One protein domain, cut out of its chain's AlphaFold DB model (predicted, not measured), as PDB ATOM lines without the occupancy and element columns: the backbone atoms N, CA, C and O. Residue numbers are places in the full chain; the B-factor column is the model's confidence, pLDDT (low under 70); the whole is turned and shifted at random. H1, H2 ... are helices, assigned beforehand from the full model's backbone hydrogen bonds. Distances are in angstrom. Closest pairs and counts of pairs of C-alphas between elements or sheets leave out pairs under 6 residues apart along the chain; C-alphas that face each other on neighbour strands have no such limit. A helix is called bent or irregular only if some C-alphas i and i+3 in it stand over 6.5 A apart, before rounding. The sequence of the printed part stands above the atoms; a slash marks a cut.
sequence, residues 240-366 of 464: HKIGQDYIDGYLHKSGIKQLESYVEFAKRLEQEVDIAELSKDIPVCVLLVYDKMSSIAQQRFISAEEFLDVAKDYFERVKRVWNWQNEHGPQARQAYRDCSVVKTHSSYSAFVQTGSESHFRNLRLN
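AT A GLANCE: This is residues 240 to 366 of the 464 residues of the protein "F-box domain-containing protein" of Stylophora pistillata (UniProt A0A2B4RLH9). Three long helices, H2, H3 and H4, form an up-and-down bundle, each running against the one before it, with short H1 packed beside one end of H2. H4 reaches on to a group of short helices, where the hairpin of H7 and H8 packs on it through H7, H5 makes a corner at its end, and H6 joins H5 to H7. The printed part has 127 residues with eight named helices, H1 to H8 in order, and no named strand; the class is all helix. It is only just compact, close to loose, with a radius of gyration of the C-alphas of 16.4 A, and elongated, spanning 51 by 27 by 20 A.

HOW THE PARTS SIT: H1, residues 241 to 248, forms a hairpin with H2, residues 255 to 272; their closest C-alphas, Tyr 246 and Gly 255, are 5.8 A apart. H3, residues 276 to 299, touches H2 at a shallow tilt of 27 degrees, opposite ways, closest at the C-alphas of Ala 266 and Val 286, 6.4 A. The hub H4, residues 304 to 326, touches H3, closest at the C-alphas of Val 289 and Ala 311, 6.2 A. H5, residues 329 to 336, and H4 only just touch, only at the corner, with 3 pairs of C-alphas within 8 A. H6, residues 339 to 344, is close to H4 but not clearly touching. H7, residues 346 to 354, touches H4, with the C-alphas of Arg 317 and Val 352 closest at 5.7 A. H8, residues 357 to 366, forms a hairpin with H7 at a shallow tilt of 20 degrees. Every O i to N i+4 pair is within hydrogen-bond range in H1, H2, H5, H6, H7 and H8, against 12 of 20 in H3 and 16 of 19 in H4.

IN THESE COORDINATES: H1 begins at C-alpha 241 (152.958, 215.650, 146.143), and H8 ends at C-alpha 366 (170.872, 201.311, 170.355). H2, H3 and H4 measure 25.7, 35.4 and 31.5 A. H3 is irregular, with C-alphas 292 and 295 7.6 A apart.

THE WHOLE: The two C-alphas farthest apart, Lys 253 and Gln 331, are 52.0 A apart. The printed part has no cut, no link is long, and no printed residue is under 70 in pLDDT.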
ATOM      1  N   HIS A 240     148.679 213.535 147.283       78.12
ATOM      2  CA  HIS A 240     150.122 213.449 147.512       78.12
ATOM      3  C   HIS A 240     150.864 214.406 146.579       78.12
ATOM      4  O   HIS A 240     150.290 214.908 145.609       78.12
ATOM      5  N   LYS A 241     152.148 214.651 146.855       85.62
ATOM      6  CA  LYS A 241     152.958 215.650 146.143       85.62
ATOM      7  C   LYS A 241     152.880 215.518 144.620       85.62
ATOM      8  O   LYS A 241     152.683 216.524 143.961       85.62
ATOM      9  N   ILE A 242     152.914 214.303 144.065       88.31
ATOM     10  CA  ILE A 242     152.769 214.098 142.612       88.31
ATOM     11  C   ILE A 242     151.417 214.568 142.061       88.31
ATOM     12  O   ILE A 242     151.352 215.172 140.991       88.31
ATOM     13  N   GLY A 243     150.331 214.324 142.796       89.19
ATOM     14  CA  GLY A 243     149.002 214.800 142.424       89.19
ATOM     15  C   GLY A 243     148.918 216.322 142.507       89.19
ATOM     16  O   GLY A 243     148.347 216.952 141.620       89.19
ATOM     17  N   GLN A 244     149.546 216.919 143.524       89.00
ATOM     18  CA  GLN A 244     149.649 218.372 143.650       89.00
ATOM     19  C   GLN A 244     150.482 218.976 142.509       89.00
ATOM     20  O   GLN A 244     150.014 219.898 141.847       89.00
ATOM     21  N   ASP A 245     151.646 218.401 142.200       90.62
ATOM     22  CA  ASP A 245     152.509 218.818 141.091       90.62
ATOM     23  C   ASP A 245     151.780 218.716 139.743       90.62
ATOM     24  O   ASP A 245     151.936 219.579 138.877       90.62
ATOM     25  N   TYR A 246     150.940 217.693 139.556       92.00
ATOM     26  CA  TYR A 246     150.076 217.593 138.382       92.00
ATOM     27  C   TYR A 246     149.037 218.721 138.347       92.00
ATOM     28  O   TYR A 246     148.913 219.407 137.332       92.00
ATOM     29  N   ILE A 247     148.296 218.937 139.438       90.38
ATOM     30  CA  ILE A 247     147.234 219.954 139.522       90.38
ATOM     31  C   ILE A 247     147.799 221.361 139.310       90.38
ATOM     32  O   ILE A 247     147.246 222.144 138.528       90.38
ATOM     33  N   ASP A 248     148.944 221.663 139.908       89.06
ATOM     34  CA  ASP A 248     149.618 222.951 139.764       89.06
ATOM     35  C   ASP A 248     150.285 223.106 138.390       89.06
ATOM     36  O   ASP A 248     150.499 224.225 137.922       89.06
ATOM     37  N   GLY A 249     150.483 222.000 137.666       88.44
ATOM     38  CA  GLY A 249     151.078 221.993 136.333       88.44
ATOM     39  C   GLY A 249     152.602 222.082 136.362       88.44
ATOM     40  O   GLY A 249     153.190 222.594 135.413       88.44
ATOM     41  N   TYR A 250     153.227 221.603 137.439       90.50
ATOM     42  CA  TYR A 250     154.678 221.517 137.581       90.50
ATOM     43  C   TYR A 250     155.276 220.310 136.865       90.50
ATOM     44  O   TYR A 250     156.442 220.357 136.493       90.50
ATOM     45  N   LEU A 251     154.504 219.241 136.651       89.75
ATOM     46  CA  LEU A 251     154.986 218.089 135.890       89.75
ATOM     47  C   LEU A 251     155.313 218.479 134.446       89.75
ATOM     48  O   LEU A 251     154.634 219.313 133.841       89.75
ATOM     49  N   HIS A 252     156.306 217.800 133.867       83.38
ATOM     50  CA  HIS A 252     156.629 217.920 132.449       83.38
ATOM     51  C   HIS A 252     155.369 217.765 131.563       83.38
ATOM     52  O   HIS A 252     154.381 217.145 131.962       83.38
ATOM     53  N   LYS A 253     155.399 218.278 130.321       72.19
ATOM     54  CA  LYS A 253     154.267 218.420 129.364       72.19
ATOM     55  C   LYS A 253     153.328 217.211 129.200       72.19
ATOM     56  O   LYS A 253     152.220 217.338 128.672       72.19
ATOM     57  N   SER A 254     153.766 216.030 129.613       72.12
ATOM     58  CA  SER A 254     152.990 214.794 129.665       72.12
ATOM     59  C   SER A 254     152.515 214.468 131.088       72.12
ATOM     60  O   SER A 254     152.550 213.308 131.471       72.12
ATOM     61  N   GLY A 255     152.065 215.459 131.865       85.44
ATOM     62  CA  GLY A 255     151.754 215.293 133.292       85.44
ATOM     63  C   GLY A 255     150.842 214.104 133.627       85.44
ATOM     64  O   GLY A 255     151.085 213.425 134.615       85.44
ATOM     65  N   ILE A 256     149.857 213.782 132.777       88.69
ATOM     66  CA  ILE A 256     149.023 212.579 132.972       88.69
ATOM     67  C   ILE A 256     149.812 211.281 132.748       88.69
ATOM     68  O   ILE A 256     149.713 210.368 133.554       88.69
ATOM     69  N   LYS A 257     150.682 211.228 131.729       90.50
ATOM     70  CA  LYS A 257     151.568 210.076 131.506       90.50
ATOM     71  C   LYS A 257     152.537 209.896 132.664       90.50
ATOM     72  O   LYS A 257     152.903 208.778 132.994       90.50
ATOM     73  N   GLN A 258     152.968 210.993 133.282       92.56
ATOM     74  CA  GLN A 258     153.819 210.927 134.465       92.56
ATOM     75  C   GLN A 258     153.078 210.301 135.657       92.56
ATOM     76  O   GLN A 258     153.681 209.517 136.385       92.56
ATOM     77  N   LEU A 259     151.781 210.596 135.823       92.12
ATOM     78  CA  LEU A 259     150.924 209.918 136.801       92.12
ATOM     79  C   LEU A 259     150.745 208.430 136.468       92.12
ATOM     80  O   LEU A 259     150.869 207.602 137.361       92.12
ATOM     81  N   GLU A 260     150.505 208.085 135.200       92.94
ATOM     82  CA  GLU A 260     150.417 206.689 134.737       92.94
ATOM     83  C   GLU A 260     151.706 205.916 135.044       92.94
ATOM     84  O   GLU A 260     151.655 204.856 135.660       92.94
ATOM     85  N   SER A 261     152.861 206.488 134.692       93.12
ATOM     86  CA  SER A 261     154.192 205.933 134.966       93.12
ATOM     87  C   SER A 261     154.427 205.706 136.463       93.12
ATOM     88  O   SER A 261     154.922 204.660 136.874       93.12
ATOM     89  N   TYR A 262     154.010 206.658 137.300       92.31
ATOM     90  CA  TYR A 262     154.137 206.550 138.751       92.31
ATOM     91  C   TYR A 262     153.227 205.476 139.363       92.31
ATOM     92  O   TYR A 262     153.641 204.749 140.264       92.31
ATOM     93  N   VAL A 263     151.990 205.348 138.871       91.75
ATOM     94  CA  VAL A 263     151.074 204.286 139.309       91.75
ATOM     95  C   VAL A 263     151.573 202.914 138.861       91.75
ATOM     96  O   VAL A 263     151.496 201.957 139.627       91.75
ATOM     97  N   GLU A 264     152.097 202.814 137.642       92.75
ATOM     98  CA  GLU A 264     152.702 201.586 137.128       92.75
ATOM     99  C   GLU A 264     153.918 201.167 137.961       92.75
ATOM    100  O   GLU A 264     154.023 200.007 138.351       92.75
ATOM    101  N   PHE A 265     154.784 202.119 138.315       93.69
ATOM    102  CA  PHE A 265     155.883 201.903 139.254       93.69
ATOM    103  C   PHE A 265     155.397 201.282 140.569       93.69
ATOM    104  O   PHE A 265     155.916 200.247 140.982       93.69
ATOM    105  N   ALA A 266     154.388 201.871 141.213       89.81
ATOM    106  CA  ALA A 266     153.895 201.366 142.491       89.81
ATOM    107  C   ALA A 266     153.314 199.946 142.379       89.81
ATOM    108  O   ALA A 266     153.586 199.106 143.234       89.81
ATOM    109  N   LYS A 267     152.582 199.648 141.295       89.56
ATOM    110  CA  LYS A 267     152.055 198.300 141.025       89.56
ATOM    111  C   LYS A 267     153.163 197.271 140.817       89.56
ATOM    112  O   LYS A 267     153.067 196.162 141.328       89.56
ATOM    113  N   ARG A 268     154.207 197.616 140.059       91.38
ATOM    114  CA  ARG A 268     155.354 196.719 139.848       91.38
ATOM    115  C   ARG A 268     156.134 196.501 141.137       91.38
ATOM    116  O   ARG A 268     156.526 195.379 141.424       91.38
ATOM    117  N   LEU A 269     156.278 197.542 141.952       89.00
ATOM    118  CA  LEU A 269     156.930 197.435 143.251       89.00
ATOM    119  C   LEU A 269     156.186 196.469 144.187       89.00
ATOM    120  O   LEU A 269     156.824 195.682 144.873       89.00
ATOM    121  N   GLU A 270     154.849 196.466 144.171       86.06
ATOM    122  CA  GLU A 270     154.037 195.473 144.898       86.06
ATOM    123  C   GLU A 270     154.304 194.028 144.452       86.06
ATOM    124  O   GLU A 270     154.187 193.119 145.270       86.06
ATOM    125  N   GLN A 271     154.680 193.809 143.189       86.62
ATOM    126  CA  GLN A 271     155.006 192.485 142.650       86.62
ATOM    127  C   GLN A 271     156.446 192.055 142.963       86.62
ATOM    128  O   GLN A 271     156.706 190.861 143.085       86.62
ATOM    129  N   GLU A 272     157.377 193.007 143.083       85.06
ATOM    130  CA  GLU A 272     158.791 192.729 143.370       85.06
ATOM    131  C   GLU A 272     159.070 192.467 144.859       85.06
ATOM    132  O   GLU A 272     160.068 191.826 145.179       85.06
ATOM    133  N   VAL A 273     158.211 192.930 145.778       83.44
ATOM    134  CA  VAL A 273     158.404 192.727 147.224       83.44
ATOM    135  C   VAL A 273     158.042 191.293 147.624       83.44
ATOM    136  O   VAL A 273     156.885 190.930 147.810       83.44
ATOM    137  N   ASP A 274     159.084 190.498 147.822       80.88
ATOM    138  CA  ASP A 274     159.087 189.072 148.148       80.88
ATOM    139  C   ASP A 274     158.799 188.760 149.634       80.88
ATOM    140  O   ASP A 274     158.472 187.624 149.982       80.88
ATOM    141  N   ILE A 275     158.860 189.759 150.525       81.12
ATOM    142  CA  ILE A 275     158.580 189.609 151.965       81.12
ATOM    143  C   ILE A 275     157.247 190.284 152.310       81.12
ATOM    144  O   ILE A 275     157.152 191.514 152.310       81.12
ATOM    145  N   ALA A 276     156.239 189.490 152.677       80.56
ATOM    146  CA  ALA A 276     154.873 189.959 152.938       80.56
ATOM    147  C   ALA A 276     154.786 191.059 154.018       80.56
ATOM    148  O   ALA A 276     153.975 191.981 153.924       80.56
ATOM    149  N   GLU A 277     155.630 191.012 155.051       79.81
ATOM    150  CA  GLU A 277     155.655 192.039 156.097       79.81
ATOM    151  C   GLU A 277     156.223 193.381 155.623       79.81
ATOM    152  O   GLU A 277     155.865 194.422 156.187       79.81
ATOM    153  N   LEU A 278     157.063 193.374 154.582       82.62
ATOM    154  CA  LEU A 278     157.625 194.583 153.974       82.62
ATOM    155  C   LEU A 278     156.660 195.249 152.991       82.62
ATOM    156  O   LEU A 278     156.844 196.420 152.662       82.62
ATOM    157  N   SER A 279     155.575 194.582 152.587       81.75
ATOM    158  CA  SER A 279     154.538 195.203 151.752       81.75
ATOM    159  C   SER A 279     153.917 196.439 152.424       81.75
ATOM    160  O   SER A 279     153.466 197.362 151.749       81.75
ATOM    161  N   LYS A 280     153.961 196.524 153.764       82.75
ATOM    162  CA  LYS A 280     153.524 197.706 154.530       82.75
ATOM    163  C   LYS A 280     154.422 198.935 154.324       82.75
ATOM    164  O   LYS A 280     153.980 200.048 154.601       82.75
ATOM    165  N   ASP A 281     155.658 198.759 153.853       82.06
ATOM    166  CA  ASP A 281     156.610 199.846 153.582       82.06
ATOM    167  C   ASP A 281     156.470 200.434 152.171       82.06
ATOM    168  O   ASP A 281     156.980 201.526 151.913       82.06
ATOM    169  N   ILE A 282     155.732 199.767 151.273       84.56
ATOM    170  CA  ILE A 282     155.535 200.199 149.881       84.56
ATOM    171  C   ILE A 282     155.018 201.642 149.790       84.56
ATOM    172  O   ILE A 282     155.658 202.435 149.094       84.56
ATOM    173  N   PRO A 283     153.953 202.062 150.509       83.69
ATOM    174  CA  PRO A 283     153.466 203.439 150.405       83.69
ATOM    175  C   PRO A 283     154.522 204.476 150.808       83.69
ATOM    176  O   PRO A 283     154.608 205.540 150.199       83.69
ATOM    177  N   VAL A 284     155.352 204.168 151.809       83.31
ATOM    178  CA  VAL A 284     156.417 205.065 152.281       83.31
ATOM    179  C   VAL A 284     157.553 205.135 151.261       83.31
ATOM    180  O   VAL A 284     158.024 206.230 150.952       83.31
ATOM    181  N   CYS A 285     157.960 203.992 150.702       86.94
ATOM    182  CA  CYS A 285     158.958 203.925 149.636       86.94
ATOM    183  C   CYS A 285     158.528 204.752 148.423       86.94
ATOM    184  O   CYS A 285     159.270 205.619 147.968       86.94
ATOM    185  N   VAL A 286     157.309 204.519 147.934       88.94
ATOM    186  CA  VAL A 286     156.739 205.182 146.755       88.94
ATOM    187  C   VAL A 286     156.770 206.708 146.910       88.94
ATOM    188  O   VAL A 286     157.236 207.413 146.013       88.94
ATOM    189  N   LEU A 287     156.390 207.222 148.088       86.25
ATOM    190  CA  LEU A 287     156.448 208.655 148.391       86.25
ATOM    191  C   LEU A 287     157.876 209.208 148.419       86.25
ATOM    192  O   LEU A 287     158.136 210.256 147.830       86.25
ATOM    193  N   LEU A 288     158.805 208.512 149.073       86.88
ATOM    194  CA  LEU A 288     160.193 208.968 149.196       86.88
ATOM    195  C   LEU A 288     160.929 208.955 147.854       86.88
ATOM    196  O   LEU A 288     161.712 209.864 147.568       86.88
ATOM    197  N   VAL A 289     160.650 207.957 147.017       90.69
ATOM    198  CA  VAL A 289     161.161 207.877 145.646       90.69
ATOM    199  C   VAL A 289     160.670 209.077 144.838       90.69
ATOM    200  O   VAL A 289     161.482 209.761 144.208       90.69
ATOM    201  N   TYR A 290     159.374 209.404 144.913       90.81
ATOM    202  CA  TYR A 290     158.856 210.590 144.236       90.81
ATOM    203  C   TYR A 290     159.480 211.882 144.767       90.81
ATOM    204  O   TYR A 290     159.878 212.733 143.979       90.81
ATOM    205  N   ASP A 291     159.618 212.032 146.085       89.44
ATOM    206  CA  ASP A 291     160.226 213.222 146.681       89.44
ATOM    207  C   ASP A 291     161.659 213.455 146.200       89.44
ATOM    208  O   ASP A 291     162.036 214.596 145.924       89.44
ATOM    209  N   LYS A 292     162.435 212.379 146.041       90.19
ATOM    210  CA  LYS A 292     163.798 212.428 145.501       90.19
ATOM    211  C   LYS A 292     163.825 212.794 144.015       90.19
ATOM    212  O   LYS A 292     164.745 213.476 143.573       90.19
ATOM    213  N   MET A 293     162.833 212.349 143.246       91.94
ATOM    214  CA  MET A 293     162.787 212.523 141.790       91.94
ATOM    215  C   MET A 293     161.907 213.691 141.324       91.94
ATOM    216  O   MET A 293     161.872 213.980 140.129       91.94
ATOM    217  N   SER A 294     161.225 214.403 142.228       91.00
ATOM    218  CA  SER A 294     160.219 215.407 141.855       91.00
ATOM    219  C   SER A 294     160.803 216.546 141.016       91.00
ATOM    220  O   SER A 294     160.175 216.985 140.060       91.00
ATOM    221  N   SER A 295     162.026 216.999 141.312       91.12
ATOM    222  CA  SER A 295     162.704 218.037 140.515       91.12
ATOM    223  C   SER A 295     163.003 217.576 139.084       91.12
ATOM    224  O   SER A 295     162.893 218.360 138.145       91.12
ATOM    225  N   ILE A 296     163.322 216.293 138.902       91.81
ATOM    226  CA  ILE A 296     163.548 215.685 137.587       91.81
ATOM    227  C   ILE A 296     162.211 215.536 136.849       91.81
ATOM    228  O   ILE A 296     162.139 215.841 135.661       91.81
ATOM    229  N   ALA A 297     161.140 215.151 137.556       89.06
ATOM    230  CA  ALA A 297     159.796 214.975 136.995       89.06
ATOM    231  C   ALA A 297     159.189 216.291 136.472       89.06
ATOM    232  O   ALA A 297     158.355 216.295 135.561       89.06
ATOM    233  N   GLN A 298     159.621 217.422 137.036       89.31
ATOM    234  CA  GLN A 298     159.267 218.755 136.546       89.31
ATOM    235  C   GLN A 298     159.955 219.087 135.214       89.31
ATOM    236  O   GLN A 298     159.403 219.803 134.382       89.31
ATOM    237  N   GLN A 299     161.154 218.549 134.988       87.19
ATOM    238  CA  GLN A 299     161.971 218.847 133.810       87.19
ATOM    239  C   GLN A 299     161.720 217.879 132.655       87.19
ATOM    240  O   GLN A 299     161.695 218.298 131.498       87.19
ATOM    241  N   ARG A 300     161.529 216.588 132.946       89.12
ATOM    242  CA  ARG A 300     161.335 215.545 131.936       89.12
ATOM    243  C   ARG A 300     160.385 214.457 132.406       89.12
ATOM    244  O   ARG A 300     160.094 214.315 133.587       89.12
ATOM    245  N   PHE A 301     159.945 213.652 131.447       90.44
ATOM    246  CA  PHE A 301     159.256 212.406 131.744       90.44
ATOM    247  C   PHE A 301     160.218 211.392 132.389       90.44
ATOM    248  O   PHE A 301     161.360 211.250 131.942       90.44
ATOM    249  N   ILE A 302     159.734 210.701 133.421       92.81
ATOM    250  CA  ILE A 302     160.414 209.610 134.128       92.81
ATOM    251  C   ILE A 302     159.592 208.337 133.927       92.81
ATOM    252  O   ILE A 302     158.389 208.325 134.218       92.81
ATOM    253  N   SER A 303     160.243 207.293 133.419       93.88
ATOM    254  CA  SER A 303     159.647 205.969 133.205       93.88
ATOM    255  C   SER A 303     159.425 205.202 134.517       93.88
ATOM    256  O   SER A 303     159.984 205.555 135.557       93.88
ATOM    257  N   ALA A 304     158.599 204.153 134.477       94.25
ATOM    258  CA  ALA A 304     158.340 203.320 135.649       94.25
ATOM    259  C   ALA A 304     159.611 202.572 136.080       94.25
ATOM    260  O   ALA A 304     159.872 202.443 137.272       94.25
ATOM    261  N   GLU A 305     160.429 202.146 135.113       94.81
ATOM    262  CA  GLU A 305     161.715 201.482 135.340       94.81
ATOM    263  C   GLU A 305     162.689 202.373 136.124       94.81
ATOM    264  O   GLU A 305     163.292 201.925 137.094       94.81
ATOM    265  N   GLU A 306     162.782 203.658 135.778       94.50
ATOM    266  CA  GLU A 306     163.655 204.596 136.495       94.50
ATOM    267  C   GLU A 306     163.214 204.831 137.947       94.50
ATOM    268  O   GLU A 306     164.060 204.997 138.828       94.50
ATOM    269  N   PHE A 307     161.905 204.845 138.221       94.31
ATOM    270  CA  PHE A 307     161.413 204.893 139.600       94.31
ATOM    271  C   PHE A 307     161.740 203.604 140.361       94.31
ATOM    272  O   PHE A 307     162.163 203.677 141.518       94.31
ATOM    273  N   LEU A 308     161.577 202.441 139.720       93.44
ATOM    274  CA  LEU A 308     161.910 201.141 140.308       93.44
ATOM    275  C   LEU A 308     163.393 201.050 140.668       93.44
ATOM    276  O   LEU A 308     163.717 200.607 141.764       93.44
ATOM    277  N   ASP A 309     164.294 201.523 139.809       92.00
ATOM    278  CA  ASP A 309     165.732 201.484 140.090       92.00
ATOM    279  C   ASP A 309     166.102 202.277 141.350       92.00
ATOM    280  O   ASP A 309     166.906 201.821 142.162       92.00
ATOM    281  N   VAL A 310     165.452 203.421 141.587       91.31
ATOM    282  CA  VAL A 310     165.631 204.184 142.834       91.31
ATOM    283  C   VAL A 310     164.979 203.479 144.031       91.31
ATOM    284  O   VAL A 310     165.480 203.582 145.154       91.31
ATOM    285  N   ALA A 311     163.871 202.769 143.815       92.00
ATOM    286  CA  ALA A 311     163.175 202.018 144.856       92.00
ATOM    287  C   ALA A 311     163.935 200.758 145.303       92.00
ATOM    288  O   ALA A 311     163.886 200.420 146.485       92.00
ATOM    289  N   LYS A 312     164.683 200.097 144.411       89.62
ATOM    290  CA  LYS A 312     165.518 198.928 144.747       89.62
ATOM    291  C   LYS A 312     166.516 199.254 145.852       89.62
ATOM    292  O   LYS A 312     166.552 198.571 146.870       89.62
ATOM    293  N   ASP A 313     167.238 200.366 145.712       88.06
ATOM    294  CA  ASP A 313     168.177 200.845 146.734       88.06
ATOM    295  C   ASP A 313     167.504 201.066 148.095       88.06
ATOM    296  O   ASP A 313     168.122 200.870 149.143       88.06
ATOM    297  N   TYR A 314     166.254 201.533 148.088       88.81
ATOM    298  CA  TYR A 314     165.470 201.750 149.297       88.81
ATOM    299  C   TYR A 314     165.089 200.418 149.946       88.81
ATOM    300  O   TYR A 314     165.330 200.218 151.139       88.81
ATOM    301  N   PHE A 315     164.527 199.494 149.165       88.00
ATOM    302  CA  PHE A 315     164.076 198.201 149.665       88.00
ATOM    303  C   PHE A 315     165.223 197.305 150.115       88.00
ATOM    304  O   PHE A 315     165.075 196.639 151.133       88.00
ATOM    305  N   GLU A 316     166.388 197.356 149.470       89.38
ATOM    306  CA  GLU A 316     167.593 196.665 149.946       89.38
ATOM    307  C   GLU A 316     167.982 197.108 151.366       89.38
ATOM    308  O   GLU A 316     168.294 196.291 152.235       89.38
ATOM    309  N   ARG A 317     167.875 198.408 151.671       91.06
ATOM    310  CA  ARG A 317     168.139 198.923 153.026       91.06
ATOM    311  C   ARG A 317     167.087 198.456 154.024       91.06
ATOM    312  O   ARG A 317     167.440 198.078 155.140       91.06
ATOM    313  N   VAL A 318     165.810 198.469 153.639       89.88
ATOM    314  CA  VAL A 318     164.714 197.967 154.484       89.88
ATOM    315  C   VAL A 318     164.884 196.467 154.748       89.88
ATOM    316  O   VAL A 318     164.821 196.044 155.901       89.88
ATOM    317  N   LYS A 319     165.194 195.676 153.715       89.75
ATOM    318  CA  LYS A 319     165.476 194.234 153.791       89.75
ATOM    319  C   LYS A 319     166.674 193.951 154.688       89.75
ATOM    320  O   LYS A 319     166.631 193.035 155.502       89.75
ATOM    321  N   ARG A 320     167.715 194.784 154.641       91.44
ATOM    322  CA  ARG A 320     168.862 194.674 155.551       91.44
ATOM    323  C   ARG A 320     168.491 194.916 157.014       91.44
ATOM    324  O   ARG A 320     168.938 194.160 157.874       91.44
ATOM    325  N   VAL A 321     167.675 195.934 157.308       90.50
ATOM    326  CA  VAL A 321     167.168 196.158 158.675       90.50
ATOM    327  C   VAL A 321     166.303 194.977 159.113       90.50
ATOM    328  O   VAL A 321     166.492 194.470 160.214       90.50
ATOM    329  N   TRP A 322     165.421 194.495 158.239       88.94
ATOM    330  CA  TRP A 322     164.580 193.331 158.499       88.94
ATOM    331  C   TRP A 322     165.399 192.075 158.816       88.94
ATOM    332  O   TRP A 322     165.134 191.403 159.811       88.94
ATOM    333  N   ASN A 323     166.424 191.773 158.022       90.12
ATOM    334  CA  ASN A 323     167.292 190.620 158.252       90.12
ATOM    335  C   ASN A 323     168.000 190.729 159.608       90.12
ATOM    336  O   ASN A 323     167.968 189.780 160.384       90.12
ATOM    337  N   TRP A 324     168.533 191.908 159.946       91.06
ATOM    338  CA  TRP A 324     169.136 192.163 161.259       91.06
ATOM    339  C   TRP A 324     168.133 192.020 162.421       91.06
ATOM    340  O   TRP A 324     168.462 191.475 163.477       91.06
ATOM    341  N   GLN A 325     166.889 192.470 162.248       87.69
ATOM    342  CA  GLN A 325     165.838 192.286 163.254       87.69
ATOM    343  C   GLN A 325     165.517 190.803 163.495       87.69
ATOM    344  O   GLN A 325     165.143 190.446 164.609       87.69
ATOM    345  N   ASN A 326     165.671 189.955 162.475       86.69
ATOM    346  CA  ASN A 326     165.352 188.527 162.521       86.69
ATOM    347  C   ASN A 326     166.570 187.611 162.757       86.69
ATOM    348  O   ASN A 326     166.384 186.398 162.808       86.69
ATOM    349  N   GLU A 327     167.784 188.146 162.948       87.50
ATOM    350  CA  GLU A 327     169.013 187.354 163.177       87.50
ATOM    351  C   GLU A 327     168.868 186.311 164.302       87.50
ATOM    352  O   GLU A 327     169.413 185.218 164.197       87.50
ATOM    353  N   HIS A 328     168.102 186.630 165.352       82.19
ATOM    354  CA  HIS A 328     167.882 185.770 166.529       82.19
ATOM    355  C   HIS A 328     166.466 185.163 166.570       82.19
ATOM    356  O   HIS A 328     165.979 184.742 167.619       82.19
ATOM    357  N   GLY A 329     165.779 185.138 165.426       83.88
ATOM    358  CA  GLY A 329     164.429 184.601 165.292       83.88
ATOM    359  C   GLY A 329     163.299 185.565 165.701       83.88
ATOM    360  O   GLY A 329     163.525 186.648 166.251       83.88
ATOM    361  N   PRO A 330     162.039 185.180 165.427       79.19
ATOM    362  CA  PRO A 330     160.875 186.061 165.558       79.19
ATOM    363  C   PRO A 330     160.522 186.417 167.010       79.19
ATOM    364  O   PRO A 330     159.986 187.500 167.249       79.19
ATOM    365  N   GLN A 331     160.839 185.549 167.977       78.00
ATOM    366  CA  GLN A 331     160.589 185.801 169.403       78.00
ATOM    367  C   GLN A 331     161.506 186.905 169.947       78.00
ATOM    368  O   GLN A 331     161.027 187.862 170.554       78.00
ATOM    369  N   ALA A 332     162.809 186.835 169.648       75.56
ATOM    370  CA  ALA A 332     163.768 187.877 170.015       75.56
ATOM    371  C   ALA A 332     163.438 189.214 169.333       75.56
ATOM    372  O   ALA A 332     163.517 190.277 169.956       75.56
ATOM    373  N   ARG A 333     162.981 189.166 168.072       81.31
ATOM    374  CA  ARG A 333     162.472 190.348 167.369       81.31
ATOM    375  C   ARG A 333     161.323 191.001 168.130       81.31
ATOM    376  O   ARG A 333     161.383 192.197 168.373       81.31
ATOM    377  N   GLN A 334     160.286 190.248 168.499       77.31
ATOM    378  CA  GLN A 334     159.127 190.803 169.209       77.31
ATOM    379  C   GLN A 334     159.498 191.375 170.583       77.31
ATOM    380  O   GLN A 334     158.949 192.400 170.978       77.31
ATOM    381  N   ALA A 335     160.446 190.752 171.286       72.00
ATOM    382  CA  ALA A 335     160.855 191.184 172.618       72.00
ATOM    383  C   ALA A 335     161.714 192.461 172.613       72.00
ATOM    384  O   ALA A 335     161.518 193.336 173.455       72.00
ATOM    385  N   TYR A 336     162.655 192.588 171.670       74.81
ATOM    386  CA  TYR A 336     163.705 193.617 171.748       74.81
ATOM    387  C   TYR A 336     163.802 194.521 170.519       74.81
ATOM    388  O   TYR A 336     164.363 195.614 170.593       74.81
ATOM    389  N   ARG A 337     163.283 194.081 169.369       82.25
ATOM    390  CA  ARG A 337     163.464 194.736 168.064       82.25
ATOM    391  C   ARG A 337     162.148 194.812 167.293       82.25
ATOM    392  O   ARG A 337     162.136 194.589 166.080       82.25
ATOM    393  N   ASP A 338     161.041 195.094 167.982       79.88
ATOM    394  CA  ASP A 338     159.726 195.132 167.344       79.88
ATOM    395  C   ASP A 338     159.709 196.136 166.182       79.88
ATOM    396  O   ASP A 338     160.252 197.241 166.272       79.88
ATOM    397  N   CYS A 339     159.084 195.747 165.070       77.56
ATOM    398  CA  CYS A 339     159.112 196.526 163.835       77.56
ATOM    399  C   CYS A 339     158.512 197.921 163.998       77.56
ATOM    400  O   CYS A 339     159.012 198.862 163.382       77.56
ATOM    401  N   SER A 340     157.472 198.080 164.819       80.06
ATOM    402  CA  SER A 340     156.892 199.401 165.067       80.06
ATOM    403  C   SER A 340     157.886 200.301 165.805       80.06
ATOM    404  O   SER A 340     158.114 201.440 165.399       80.06
ATOM    405  N   VAL A 341     158.576 199.760 166.809       81.81
ATOM    406  CA  VAL A 341     159.542 200.497 167.630       81.81
ATOM    407  C   VAL A 341     160.774 200.878 166.809       81.81
ATOM    408  O   VAL A 341     161.168 202.046 166.799       81.81
ATOM    409  N   VAL A 342     161.351 199.943 166.048       84.25
ATOM    410  CA  VAL A 342     162.528 200.204 165.200       84.25
ATOM    411  C   VAL A 342     162.240 201.291 164.162       84.25
ATOM    412  O   VAL A 342     163.044 202.212 164.006       84.25
ATOM    413  N   LYS A 343     161.074 201.242 163.504       84.06
ATOM    414  CA  LYS A 343     160.695 202.215 162.466       84.06
ATOM    415  C   LYS A 343     160.487 203.633 163.001       84.06
ATOM    416  O   LYS A 343     160.705 204.591 162.262       84.06
ATOM    417  N   THR A 344     160.113 203.790 164.273       83.81
ATOM    418  CA  THR A 344     159.983 205.118 164.907       83.81
ATOM    419  C   THR A 344     161.325 205.765 165.252       83.81
ATOM    420  O   THR A 344     161.391 206.976 165.476       83.81
ATOM    421  N   HIS A 345     162.417 204.996 165.278       85.50
ATOM    422  CA  HIS A 345     163.729 205.524 165.623       85.50
ATOM    423  C   HIS A 345     164.297 206.396 164.491       85.50
ATOM    424  O   HIS A 345     164.361 205.987 163.333       85.50
ATOM    425  N   SER A 346     164.809 207.585 164.817       86.69
ATOM    426  CA  SER A 346     165.294 208.554 163.816       86.69
ATOM    427  C   SER A 346     166.441 208.036 162.941       86.69
ATOM    428  O   SER A 346     166.590 208.449 161.796       86.69
ATOM    429  N   SER A 347     167.260 207.113 163.458       88.06
ATOM    430  CA  SER A 347     168.338 206.505 162.665       88.06
ATOM    431  C   SER A 347     167.828 205.505 161.623       88.06
ATOM    432  O   SER A 347     168.525 205.286 160.638       88.06
ATOM    433  N   TYR A 348     166.627 204.937 161.793       88.56
ATOM    434  CA  TYR A 348     166.015 204.073 160.780       88.56
ATOM    435  C   TYR A 348     165.647 204.887 159.540       88.56
ATOM    436  O   TYR A 348     166.142 204.603 158.451       88.56
ATOM    437  N   SER A 349     164.854 205.951 159.710       86.19
ATOM    438  CA  SER A 349     164.442 206.806 158.592       86.19
ATOM    439  C   SER A 349     165.645 207.448 157.896       86.19
ATOM    440  O   SER A 349     165.715 207.438 156.668       86.19
ATOM    441  N   ALA A 350     166.634 207.916 158.665       88.25
ATOM    442  CA  ALA A 350     167.871 208.467 158.119       88.25
ATOM    443  C   ALA A 350     168.680 207.431 157.321       88.25
ATOM    444  O   ALA A 350     169.161 207.748 156.232       88.25
ATOM    445  N   PHE A 351     168.822 206.196 157.818       91.88
ATOM    446  CA  PHE A 351     169.524 205.128 157.096       91.88
ATOM    447  C   PHE A 351     168.807 204.767 155.799       91.88
ATOM    448  O   PHE A 351     169.415 204.752 154.733       91.88
ATOM    449  N   VAL A 352     167.502 204.532 155.874       88.56
ATOM    450  CA  VAL A 352     166.705 204.128 154.722       88.56
ATOM    451  C   VAL A 352     166.728 205.211 153.628       88.56
ATOM    452  O   VAL A 352     166.881 204.890 152.452       88.56
ATOM    453  N   GLN A 353     166.714 206.500 153.988       84.94
ATOM    454  CA  GLN A 353     166.810 207.606 153.024       84.94
ATOM    455  C   GLN A 353     168.226 207.815 152.458       84.94
ATOM    456  O   GLN A 353     168.396 207.943 151.244       84.94
ATOM    457  N   THR A 354     169.256 207.839 153.308       86.50
ATOM    458  CA  THR A 354     170.619 208.253 152.905       86.50
ATOM    459  C   THR A 354     171.550 207.097 152.545       86.50
ATOM    460  O   THR A 354     172.490 207.295 151.784       86.50
ATOM    461  N   GLY A 355     171.311 205.901 153.082       87.31
ATOM    462  CA  GLY A 355     172.180 204.733 152.930       87.31
ATOM    463  C   GLY A 355     173.447 204.779 153.788       87.31
ATOM    464  O   GLY A 355     174.302 203.914 153.645       87.31
ATOM    465  N   SER A 356     173.599 205.765 154.680       91.75
ATOM    466  CA  SER A 356     174.815 205.897 155.489       91.75
ATOM    467  C   SER A 356     174.936 204.796 156.548       91.75
ATOM    468  O   SER A 356     174.111 204.699 157.463       91.75
ATOM    469  N   GLU A 357     176.035 204.042 156.499       92.62
ATOM    470  CA  GLU A 357     176.376 202.998 157.478       92.62
ATOM    471  C   GLU A 357     176.423 203.506 158.922       92.62
ATOM    472  O   GLU A 357     176.136 202.759 159.856       92.62
ATOM    473  N   SER A 358     176.747 204.785 159.135       91.25
ATOM    474  CA  SER A 358     176.763 205.357 160.483       91.25
ATOM    475  C   SER A 358     175.371 205.353 161.122       91.25
ATOM    476  O   SER A 358     175.249 205.097 162.321       91.25
ATOM    477  N   HIS A 359     174.313 205.567 160.334       91.25
ATOM    478  CA  HIS A 359     172.936 205.517 160.819       91.25
ATOM    479  C   HIS A 359     172.500 204.084 161.118       91.25
ATOM    480  O   HIS A 359     171.905 203.849 162.169       91.25
ATOM    481  N   PHE A 360     172.865 203.123 160.264       92.19
ATOM    482  CA  PHE A 360     172.588 201.711 160.526       92.19
ATOM    483  C   PHE A 360     173.313 201.214 161.780       92.19
ATOM    484  O   PHE A 360     172.702 200.597 162.650       92.19
ATOM    485  N   ARG A 361     174.594 201.565 161.940       90.88
ATOM    486  CA  ARG A 361     175.373 201.233 163.137       90.88
ATOM    487  C   ARG A 361     174.762 201.835 164.401       90.88
ATOM    488  O   ARG A 361     174.638 201.132 165.395       90.88
ATOM    489  N   ASN A 362     174.360 203.106 164.370       88.94
ATOM    490  CA  ASN A 362     173.722 203.754 165.519       88.94
ATOM    491  C   ASN A 362     172.380 203.103 165.878       88.94
ATOM    492  O   ASN A 362     172.091 202.924 167.059       88.94
ATOM    493  N   LEU A 363     171.577 202.735 164.875       90.50
ATOM    494  CA  LEU A 363     170.329 201.999 165.080       90.50
ATOM    495  C   LEU A 363     170.606 200.659 165.772       90.50
ATOM    496  O   LEU A 363     170.014 200.363 166.807       90.50
ATOM    497  N   ARG A 364     171.556 199.893 165.230       91.62
ATOM    498  CA  ARG A 364     171.953 198.583 165.742       91.62
ATOM    499  C   ARG A 364     172.454 198.651 167.184       91.62
ATOM    500  O   ARG A 364     171.928 197.950 168.041       91.62
ATOM    501  N   LEU A 365     173.413 199.537 167.462       88.56
ATOM    502  CA  LEU A 365     173.986 199.714 168.801       88.56
ATOM    503  C   LEU A 365     172.930 200.100 169.841       88.56
ATOM    504  O   LEU A 365     173.000 199.632 170.975       88.56
ATOM    505  N   ASN A 366     171.940 200.907 169.453       88.12
ATOM    506  CA  ASN A 366     170.872 201.311 170.355       88.12
ATOM    507  C   ASN A 366     170.012 200.114 170.782       88.12
ATOM    508  O   ASN A 366     169.822 199.893 171.974       88.12
TER     509      ASN A 366